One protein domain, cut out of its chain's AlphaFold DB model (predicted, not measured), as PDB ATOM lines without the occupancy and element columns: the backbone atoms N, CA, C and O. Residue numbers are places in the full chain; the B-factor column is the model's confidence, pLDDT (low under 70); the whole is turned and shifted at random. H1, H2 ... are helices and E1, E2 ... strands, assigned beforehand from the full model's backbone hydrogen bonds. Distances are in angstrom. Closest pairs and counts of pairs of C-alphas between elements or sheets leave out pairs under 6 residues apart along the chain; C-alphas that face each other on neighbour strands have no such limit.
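Overview. This is residues 26 to 93 of the 112 residues of an uncharacterized protein of Sphingosinicella sp. BN140058 (UniProt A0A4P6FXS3). One strongly twisted sheet of four antiparallel strands forms a wall, and the chain runs on past one end of it to a short helix, H1, away from the sheet. The last residues then fold back, so that 91 to 92 pair with 48 to 49 of the link between E2 and E3. The printed part has 68 residues, with E1, E2, E3, E4 and H1 in chain order; the sheet's order is E1, E2, E3, E4. It is mostly strand, with under half of the residues in named elements. The whole is only just compact, close to loose, with a radius of gyration of the C-alphas of 12.9 A, and elongated, spanning 40 by 22 by 18 A.

Arrangement. E1, residues 34 to 38, and E2, residues 41 to 45, form a hairpin at 156 degrees; N 36 and O 43 are 3.0 A apart, within hydrogen-bond range. E2 forms a hairpin with E3, residues 56 to 62, also at 156 degrees, with N 44 and O 60 at 2.8 A. E3 forms a hairpin with E4, residues 67 to 75, at 150 degrees, with N 61 and O 69 at 2.9 A. The four strands make a meander, each the antiparallel neighbour of the one before. E4 bends by 52 degrees at residue 72. H1, residues 80 to 85, is not on the sheet; every O i to N i+4 pair in it is within hydrogen-bond range.

Along the chain. E1 begins at C-alpha 34, (601.377, 728.949, 678.590). E3 is 19.3 A long and E4 22.9 A, ending at C-alpha 75, (607.682, 742.723, 676.895). H1 ends at C-alpha 85, (595.592, 751.499, 687.062).

Size, cuts and confidence. The two C-alphas farthest apart, of Asp 64 and Ser 87, are 40.3 A apart. The printed part has no cut and no long link. No printed residue is under 70 in pLDDT.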
ATOM      1  N   ASP A  26     616.889 725.810 678.829       98.06
ATOM      2  CA  ASP A  26     616.425 726.935 679.645       98.06
ATOM      3  C   ASP A  26     615.093 726.632 680.348       98.06
ATOM      4  O   ASP A  26     614.092 727.311 680.140       98.06
ATOM      5  N   ILE A  27     615.053 725.596 681.180       96.00
ATOM      6  CA  ILE A  27     613.818 725.058 681.781       96.00
ATOM      7  C   ILE A  27     613.487 725.638 683.166       96.00
ATOM      8  O   ILE A  27     612.449 725.313 683.734       96.00
ATOM      9  N   VAL A  28     614.337 726.515 683.713       95.38
ATOM     10  CA  VAL A  28     614.150 727.146 685.033       95.38
ATOM     11  C   VAL A  28     614.503 728.644 684.973       95.38
ATOM     12  O   VAL A  28     615.496 728.997 684.335       95.38
ATOM     13  N   PRO A  29     613.743 729.546 685.629       94.88
ATOM     14  CA  PRO A  29     612.419 729.330 686.216       94.88
ATOM     15  C   PRO A  29     611.311 729.376 685.152       94.88
ATOM     16  O   PRO A  29     611.384 730.152 684.194       94.88
ATOM     17  N   VAL A  30     610.267 728.573 685.349       97.06
ATOM     18  CA  VAL A  30     609.049 728.563 684.528       97.06
ATOM     19  C   VAL A  30     607.851 728.476 685.472       97.06
ATOM     20  O   VAL A  30     607.515 727.405 685.965       97.06
ATOM     21  N   HIS A  31     607.242 729.623 685.760       97.62
ATOM     22  CA  HIS A  31     606.043 729.729 686.592       97.62
ATOM     23  C   HIS A  31     604.835 729.988 685.698       97.62
ATOM     24  O   HIS A  31     604.941 730.798 684.780       97.62
ATOM     25  N   ASP A  32     603.718 729.314 685.966       98.12
ATOM     26  CA  ASP A  32     602.447 729.496 685.251       98.12
ATOM     27  C   ASP A  32     602.613 729.446 683.711       98.12
ATOM     28  O   ASP A  32     602.396 730.450 683.030       98.12
ATOM     29  N   PRO A  33     603.107 728.327 683.139       97.31
ATOM     30  CA  PRO A  33     603.437 728.276 681.721       97.31
ATOM     31  C   PRO A  33     602.196 728.297 680.826       97.31
ATOM     32  O   PRO A  33     601.261 727.528 681.036       97.31
ATOM     33  N   ALA A  34     602.271 729.063 679.739       98.62
ATOM     34  CA  ALA A  34     601.377 728.949 678.590       98.62
ATOM     35  C   ALA A  34     602.179 728.662 677.321       98.62
ATOM     36  O   ALA A  34     603.228 729.269 677.084       98.62
ATOM     37  N   ILE A  35     601.705 727.713 676.511       98.38
ATOM     38  CA  ILE A  35     602.411 727.235 675.319       98.38
ATOM     39  C   ILE A  35     601.493 727.296 674.104       98.38
ATOM     40  O   ILE A  35     600.375 726.796 674.137       98.38
ATOM     41  N   ILE A  36     602.017 727.811 672.993       98.44
ATOM     42  CA  ILE A  36     601.384 727.724 671.674       98.44
ATOM     43  C   ILE A  36     602.359 727.155 670.647       98.44
ATOM     44  O   ILE A  36     603.565 727.393 670.710       98.44
ATOM     45  N   ARG A  37     601.847 726.423 669.657       98.25
ATOM     46  CA  ARG A  37     602.628 725.985 668.496       98.25
ATOM     47  C   ARG A  37     602.334 726.868 667.285       98.25
ATOM     48  O   ARG A  37     601.182 727.005 666.879       98.25
ATOM     49  N   VAL A  38     603.381 727.404 666.659       97.38
ATOM     50  CA  VAL A  38     603.307 728.154 665.399       97.38
ATOM     51  C   VAL A  38     604.209 727.472 664.373       97.38
ATOM     52  O   VAL A  38     605.432 727.450 664.495       97.38
ATOM     53  N   GLY A  39     603.600 726.859 663.354       96.50
ATOM     54  CA  GLY A  39     604.325 726.017 662.404       96.50
ATOM     55  C   GLY A  39     604.975 724.813 663.099       96.50
ATOM     56  O   GLY A  39     604.286 723.932 663.623       96.50
ATOM     57  N   ARG A  40     606.310 724.758 663.091       97.88
ATOM     58  CA  ARG A  40     607.095 723.690 663.739       97.88
ATOM     59  C   ARG A  40     607.583 724.041 665.145       97.88
ATOM     60  O   ARG A  40     608.029 723.141 665.842       97.88
ATOM     61  N   THR A  41     607.462 725.299 665.556       98.69
ATOM     62  CA  THR A  41     608.055 725.791 666.798       98.69
ATOM     63  C   THR A  41     606.990 725.936 667.878       98.69
ATOM     64  O   THR A  41     605.904 726.472 667.650       98.69
ATOM     65  N   TYR A  42     607.311 725.455 669.070       98.75
ATOM     66  CA  TYR A  42     606.586 725.699 670.306       98.75
ATOM     67  C   TYR A  42     607.131 726.964 670.958       98.75
ATOM     68  O   TYR A  42     608.343 727.141 671.058       98.75
ATOM     69  N   HIS A  43     606.234 727.830 671.407       98.69
ATOM     70  CA  HIS A  43     606.527 729.069 672.110       98.69
ATOM     71  C   HIS A  43     605.948 728.951 673.511       98.69
ATOM     72  O   HIS A  43     604.750 728.723 673.643       98.69
ATOM     73  N   LEU A  44     606.790 729.096 674.529       98.69
ATOM     74  CA  LEU A  44     606.406 729.061 675.934       98.69
ATOM     75  C   LEU A  44     606.581 730.450 676.533       98.69
ATOM     76  O   LEU A  44     607.639 731.062 676.379       98.69
ATOM     77  N   PHE A  45     605.560 730.905 677.246       98.62
ATOM     78  CA  PHE A  45     605.573 732.108 678.068       98.62
ATOM     79  C   PHE A  45     605.324 731.715 679.521       98.62
ATOM     80  O   PHE A  45     604.669 730.712 679.790       98.62
ATOM     81  N   ALA A  46     605.878 732.478 680.453       98.50
ATOM     82  CA  ALA A  46     605.772 732.221 681.886       98.50
ATOM     83  C   ALA A  46     605.545 733.533 682.639       98.50
ATOM     84  O   ALA A  46     605.793 734.605 682.094       98.50
ATOM     85  N   THR A  47     605.139 733.470 683.901       98.31
ATOM     86  CA  THR A  47     605.150 734.623 684.809       98.31
ATOM     87  C   THR A  47     606.552 735.240 684.892       98.31
ATOM     88  O   THR A  47     607.556 734.525 684.982       98.31
ATOM     89  N   GLY A  48     606.627 736.575 684.917       97.12
ATOM     90  CA  GLY A  48     607.888 737.279 685.140       97.12
ATOM     91  C   GLY A  48     607.744 738.743 685.553       97.12
ATOM     92  O   GLY A  48     606.733 739.398 685.288       97.12
ATOM     93  N   GLN A  49     608.774 739.256 686.220       96.75
ATOM     94  CA  GLN A  49     608.851 740.613 686.762       96.75
ATOM     95  C   GLN A  49     610.007 741.396 686.140       96.75
ATOM     96  O   GLN A  49     611.014 740.827 685.725       96.75
ATOM     97  N   GLN A  50     609.892 742.722 686.127       94.62
ATOM     98  CA  GLN A  50     610.881 743.613 685.519       94.62
ATOM     99  C   GLN A  50     612.265 743.518 686.179       94.62
ATOM    100  O   GLN A  50     613.278 743.661 685.505       94.62
ATOM    101  N   SER A  51     612.317 743.259 687.488       95.69
ATOM    102  CA  SER A  51     613.570 743.098 688.235       95.69
ATOM    103  C   SER A  51     614.232 741.730 688.044       95.69
ATOM    104  O   SER A  51     615.383 741.548 688.437       95.69
ATOM    105  N   GLN A  52     613.529 740.750 687.472       96.56
ATOM    106  CA  GLN A  52     614.080 739.417 687.244       96.56
ATOM    107  C   GLN A  52     614.956 739.407 685.991       96.56
ATOM    108  O   GLN A  52     614.628 740.032 684.986       96.56
ATOM    109  N   LYS A  53     616.029 738.604 686.000       96.19
ATOM    110  CA  LYS A  53     616.923 738.419 684.838       96.19
ATOM    111  C   LYS A  53     616.174 737.977 683.570       96.19
ATOM    112  O   LYS A  53     616.578 738.307 682.459       96.19
ATOM    113  N   THR A  54     615.098 737.214 683.736       96.81
ATOM    114  CA  THR A  54     614.251 736.719 682.645       96.81
ATOM    115  C   THR A  54     613.201 737.737 682.176       96.81
ATOM    116  O   THR A  54     612.575 737.529 681.141       96.81
ATOM    117  N   GLY A  55     613.011 738.836 682.914       97.44
ATOM    118  CA  GLY A  55     612.129 739.946 682.559       97.44
ATOM    119  C   GLY A  55     610.632 739.621 682.562       97.44
ATOM    120  O   GLY A  55     610.173 738.664 683.188       97.44
ATOM    121  N   LEU A  56     609.863 740.465 681.867       97.50
ATOM    122  CA  LEU A  56     608.403 740.393 681.780       97.50
ATOM    123  C   LEU A  56     607.965 739.364 680.735       97.50
ATOM    124  O   LEU A  56     608.315 739.472 679.559       97.50
ATOM    125  N   LEU A  57     607.162 738.393 681.169       97.38
ATOM    126  CA  LEU A  57     606.734 737.242 680.371       97.38
ATOM    127  C   LEU A  57     607.891 736.567 679.607       97.38
ATOM    128  O   LEU A  57     607.969 736.682 678.380       97.38
ATOM    129  N   PRO A  58     608.812 735.877 680.309       98.38
ATOM    130  CA  PRO A  58     609.964 735.229 679.696       98.38
ATOM    131  C   PRO A  58     609.541 734.285 678.569       98.38
ATOM    132  O   PRO A  58     608.786 733.338 678.800       98.38
ATOM    133  N   TRP A  59     610.054 734.520 677.365       98.56
ATOM    134  CA  TRP A  59     609.717 733.750 676.174       98.56
ATOM    135  C   TRP A  59     610.788 732.702 675.882       98.56
ATOM    136  O   TRP A  59     611.989 732.982 675.846       98.56
ATOM    137  N   ARG A  60     610.346 731.466 675.655       98.69
ATOM    138  CA  ARG A  60     611.183 730.334 675.258       98.69
ATOM    139  C   ARG A  60     610.631 729.663 674.018       98.69
ATOM    140  O   ARG A  60     609.440 729.737 673.727       98.69
ATOM    141  N   THR A  61     611.506 728.968 673.306       98.81
ATOM    142  CA  THR A  61     611.130 728.179 672.132       98.81
ATOM    143  C   THR A  61     611.729 726.789 672.166       98.81
ATOM    144  O   THR A  61     612.870 726.635 672.604       98.81
ATOM    145  N   SER A  62     611.007 725.830 671.603       98.75
ATOM    146  CA  SER A  62     611.478 724.476 671.323       98.75
ATOM    147  C   SER A  62     610.893 724.003 669.993       98.75
ATOM    148  O   SER A  62     609.797 724.418 669.631       98.75
ATOM    149  N   ASP A  63     611.595 723.138 669.268       98.56
ATOM    150  CA  ASP A  63     611.067 722.496 668.055       98.56
ATOM    151  C   ASP A  63     610.653 721.030 668.308       98.56
ATOM    152  O   ASP A  63     610.063 720.392 667.437       98.56
ATOM    153  N   ASP A  64     610.927 720.501 669.508       97.31
ATOM    154  CA  ASP A  64     610.760 719.086 669.869       97.31
ATOM    155  C   ASP A  64     610.120 718.845 671.252       97.31
ATOM    156  O   ASP A  64     609.962 717.693 671.643       97.31
ATOM    157  N   LEU A  65     609.714 719.906 671.968       97.12
ATOM    158  CA  LEU A  65     609.214 719.905 673.360       97.12
ATOM    159  C   LEU A  65     610.236 719.469 674.422       97.12
ATOM    160  O   LEU A  65     609.913 719.463 675.611       97.12
ATOM    161  N   VAL A  66     611.463 719.155 674.016       97.00
ATOM    162  CA  VAL A  66     612.501 718.563 674.862       97.00
ATOM    163  C   VAL A  66     613.594 719.595 675.126       97.00
ATOM    164  O   VAL A  66     613.860 719.920 676.280       97.00
ATOM    165  N   HIS A  67     614.137 720.213 674.076       98.25
ATOM    166  CA  HIS A  67     615.187 721.223 674.178       98.25
ATOM    167  C   HIS A  67     614.603 722.635 674.110       98.25
ATOM    168  O   HIS A  67     614.081 723.060 673.073       98.25
ATOM    169  N   TRP A  68     614.726 723.387 675.203       98.69
ATOM    170  CA  TRP A  68     614.182 724.739 675.329       98.69
ATOM    171  C   TRP A  68     615.276 725.803 675.302       98.69
ATOM    172  O   TRP A  68     616.304 725.673 675.964       98.69
ATOM    173  N   ARG A  69     615.034 726.880 674.546       98.81
ATOM    174  CA  ARG A  69     615.919 728.050 674.438       98.81
ATOM    175  C   ARG A  69     615.184 729.321 674.832       98.81
ATOM    176  O   ARG A  69     614.133 729.610 674.258       98.81
ATOM    177  N   TYR A  70     615.745 730.095 675.749       98.62
ATOM    178  CA  TYR A  70     615.281 731.428 676.114       98.62
ATOM    179  C   TYR A  70     615.539 732.421 674.980       98.62
ATOM    180  O   TYR A  70     616.594 732.413 674.346       98.62
ATOM    181  N   ARG A  71     614.544 733.262 674.690       98.50
ATOM    182  CA  ARG A  71     614.561 734.225 673.577       98.50
ATOM    183  C   ARG A  71     614.491 735.680 674.037       98.50
ATOM    184  O   ARG A  71     614.541 736.567 673.194       98.50
ATOM    185  N   GLY A  72     614.404 735.921 675.343       98.12
ATOM    186  CA  GLY A  72     614.175 737.246 675.913       98.12
ATOM    187  C   GLY A  72     612.795 737.370 676.568       98.12
ATOM    188  O   GLY A  72     612.010 736.419 676.544       98.12
ATOM    189  N   PRO A  73     612.482 738.529 677.161       97.94
ATOM    190  CA  PRO A  73     611.139 738.825 677.638       97.94
ATOM    191  C   PRO A  73     610.215 739.154 676.456       97.94
ATOM    192  O   PRO A  73     610.640 739.792 675.492       97.94
ATOM    193  N   ALA A  74     608.943 738.758 676.525       97.19
ATOM    194  CA  ALA A  74     607.960 739.135 675.505       97.19
ATOM    195  C   ALA A  74     607.630 740.641 675.543       97.19
ATOM    196  O   ALA A  74     607.240 741.214 674.527       97.19
ATOM    197  N   PHE A  75     607.822 741.281 676.702       96.12
ATOM    198  CA  PHE A  75     607.682 742.723 676.895       96.12
ATOM    199  C   PHE A  75     608.980 743.317 677.447       96.12
ATOM    200  O   PHE A  75     609.518 742.849 678.448       96.12
ATOM    201  N   THR A  76     609.474 744.391 676.835       95.12
ATOM    202  CA  THR A  76     610.677 745.097 677.312       95.12
ATOM    203  C   THR A  76     610.381 746.062 678.464       95.12
ATOM    204  O   THR A  76     611.285 746.405 679.224       95.12
ATOM    205  N   SER A  77     609.123 746.471 678.632       95.44
ATOM    206  CA  SER A  77     608.645 747.311 679.731       95.44
ATOM    207  C   SER A  77     607.190 746.987 680.068       95.44
ATOM    208  O   SER A  77     606.461 746.423 679.250       95.44
ATOM    209  N   LEU A  78     606.745 747.374 681.265       95.56
ATOM    210  CA  LEU A  78     605.324 747.318 681.600       95.56
ATOM    211  C   LEU A  78     604.538 748.255 680.663       95.56
ATOM    212  O   LEU A  78     605.003 749.368 680.392       95.56
ATOM    213  N   PRO A  79     603.358 747.847 680.167       91.50
ATOM    214  CA  PRO A  79     602.455 748.764 679.481       91.50
ATOM    215  C   PRO A  79     602.092 749.939 680.396       91.50
ATOM    216  O   PRO A  79     601.774 749.729 681.565       91.50
ATOM    217  N   GLY A  80     602.094 751.171 679.874       92.19
ATOM    218  CA  GLY A  80     601.907 752.375 680.701       92.19
ATOM    219  C   GLY A  80     600.599 752.397 681.503       92.19
ATOM    220  O   GLY A  80     600.568 752.890 682.627       92.19
ATOM    221  N   TRP A  81     599.532 751.794 680.968       94.62
ATOM    222  CA  TRP A  81     598.253 751.681 681.672       94.62
ATOM    223  C   TRP A  81     598.339 750.811 682.934       94.62
ATOM    224  O   TRP A  81     597.593 751.057 683.877       94.62
ATOM    225  N   ALA A  82     599.241 749.824 682.981       93.62
ATOM    226  CA  ALA A  82     599.308 748.866 684.082       93.62
ATOM    227  C   ALA A  82     599.690 749.569 685.385       93.62
ATOM    228  O   ALA A  82     598.968 749.476 686.373       93.62
ATOM    229  N   SER A  83     600.758 750.368 685.350       89.25
ATOM    230  CA  SER A  83     601.196 751.161 686.502       89.25
ATOM    231  C   SER A  83     600.238 752.305 686.845       89.25
ATOM    232  O   SER A  83     600.189 752.720 687.999       89.25
ATOM    233  N   ALA A  84     599.483 752.817 685.865       93.50
ATOM    234  CA  ALA A  84     598.486 753.862 686.095       93.50
ATOM    235  C   ALA A  84     597.229 753.331 686.805       93.50
ATOM    236  O   ALA A  84     596.672 754.017 687.656       93.50
ATOM    237  N   MET A  85     596.781 752.118 686.463       96.06
ATOM    238  CA  MET A  85     595.592 751.499 687.062       96.06
ATOM    239  C   MET A  85     595.899 750.766 688.366       96.06
ATOM    240  O   MET A  85     595.079 750.766 689.282       96.06
ATOM    241  N   VAL A  86     597.067 750.130 688.455       94.69
ATOM    242  CA  VAL A  86     597.483 749.347 689.616       94.69
ATOM    243  C   VAL A  86     598.833 749.872 690.086       94.69
ATOM    244  O   VAL A  86     599.897 749.528 689.570       94.69
ATOM    245  N   SER A  87     598.794 750.740 691.094       94.19
ATOM    246  CA  SER A  87     600.018 751.270 691.688       94.19
ATOM    247  C   SER A  87     600.887 750.132 692.236       94.19
ATOM    248  O   SER A  87     600.396 749.202 692.876       94.19
ATOM    249  N   GLY A  88     602.192 750.196 691.970       92.94
ATOM    250  CA  GLY A  88     603.149 749.181 692.410       92.94
ATOM    251  C   GLY A  88     603.240 747.932 691.526       92.94
ATOM    252  O   GLY A  88     603.925 746.988 691.922       92.94
ATOM    253  N   THR A  89     602.618 747.901 690.338       95.75
ATOM    254  CA  THR A  89     602.849 746.816 689.366       95.75
ATOM    255  C   THR A  89     604.334 746.682 689.033       95.75
ATOM    256  O   THR A  89     604.996 747.652 688.667       95.75
ATOM    257  N   ARG A  90     604.851 745.452 689.136       95.06
ATOM    258  CA  ARG A  90     606.261 745.099 688.874       95.06
ATOM    259  C   ARG A  90     606.427 743.961 687.870       95.06
ATOM    260  O   ARG A  90     607.551 743.640 687.489       95.06
ATOM    261  N   GLY A  91     605.335 743.322 687.464       95.88
ATOM    262  CA  GLY A  91     605.375 742.116 686.654       95.88
ATOM    263  C   GLY A  91     604.057 741.801 685.972       95.88
ATOM    264  O   GLY A  91     603.041 742.444 686.232       95.88
ATOM    265  N   LEU A  92     604.117 740.793 685.112       96.19
ATOM    266  CA  LEU A  92     602.978 740.202 684.425       96.19
ATOM    267  C   LEU A  92     602.886 738.736 684.856       96.19
ATOM    268  O   LEU A  92     603.900 738.033 684.911       96.19
ATOM    269  N   TRP A  93     601.679 738.306 685.210       96.69
ATOM    270  CA  TRP A  93     601.424 737.036 685.885       96.69
ATOM    271  C   TRP A  93     600.469 736.159 685.078       96.69
ATOM    272  O   TRP A  93     599.559 736.690 684.445       96.69
TER     273      TRP A  93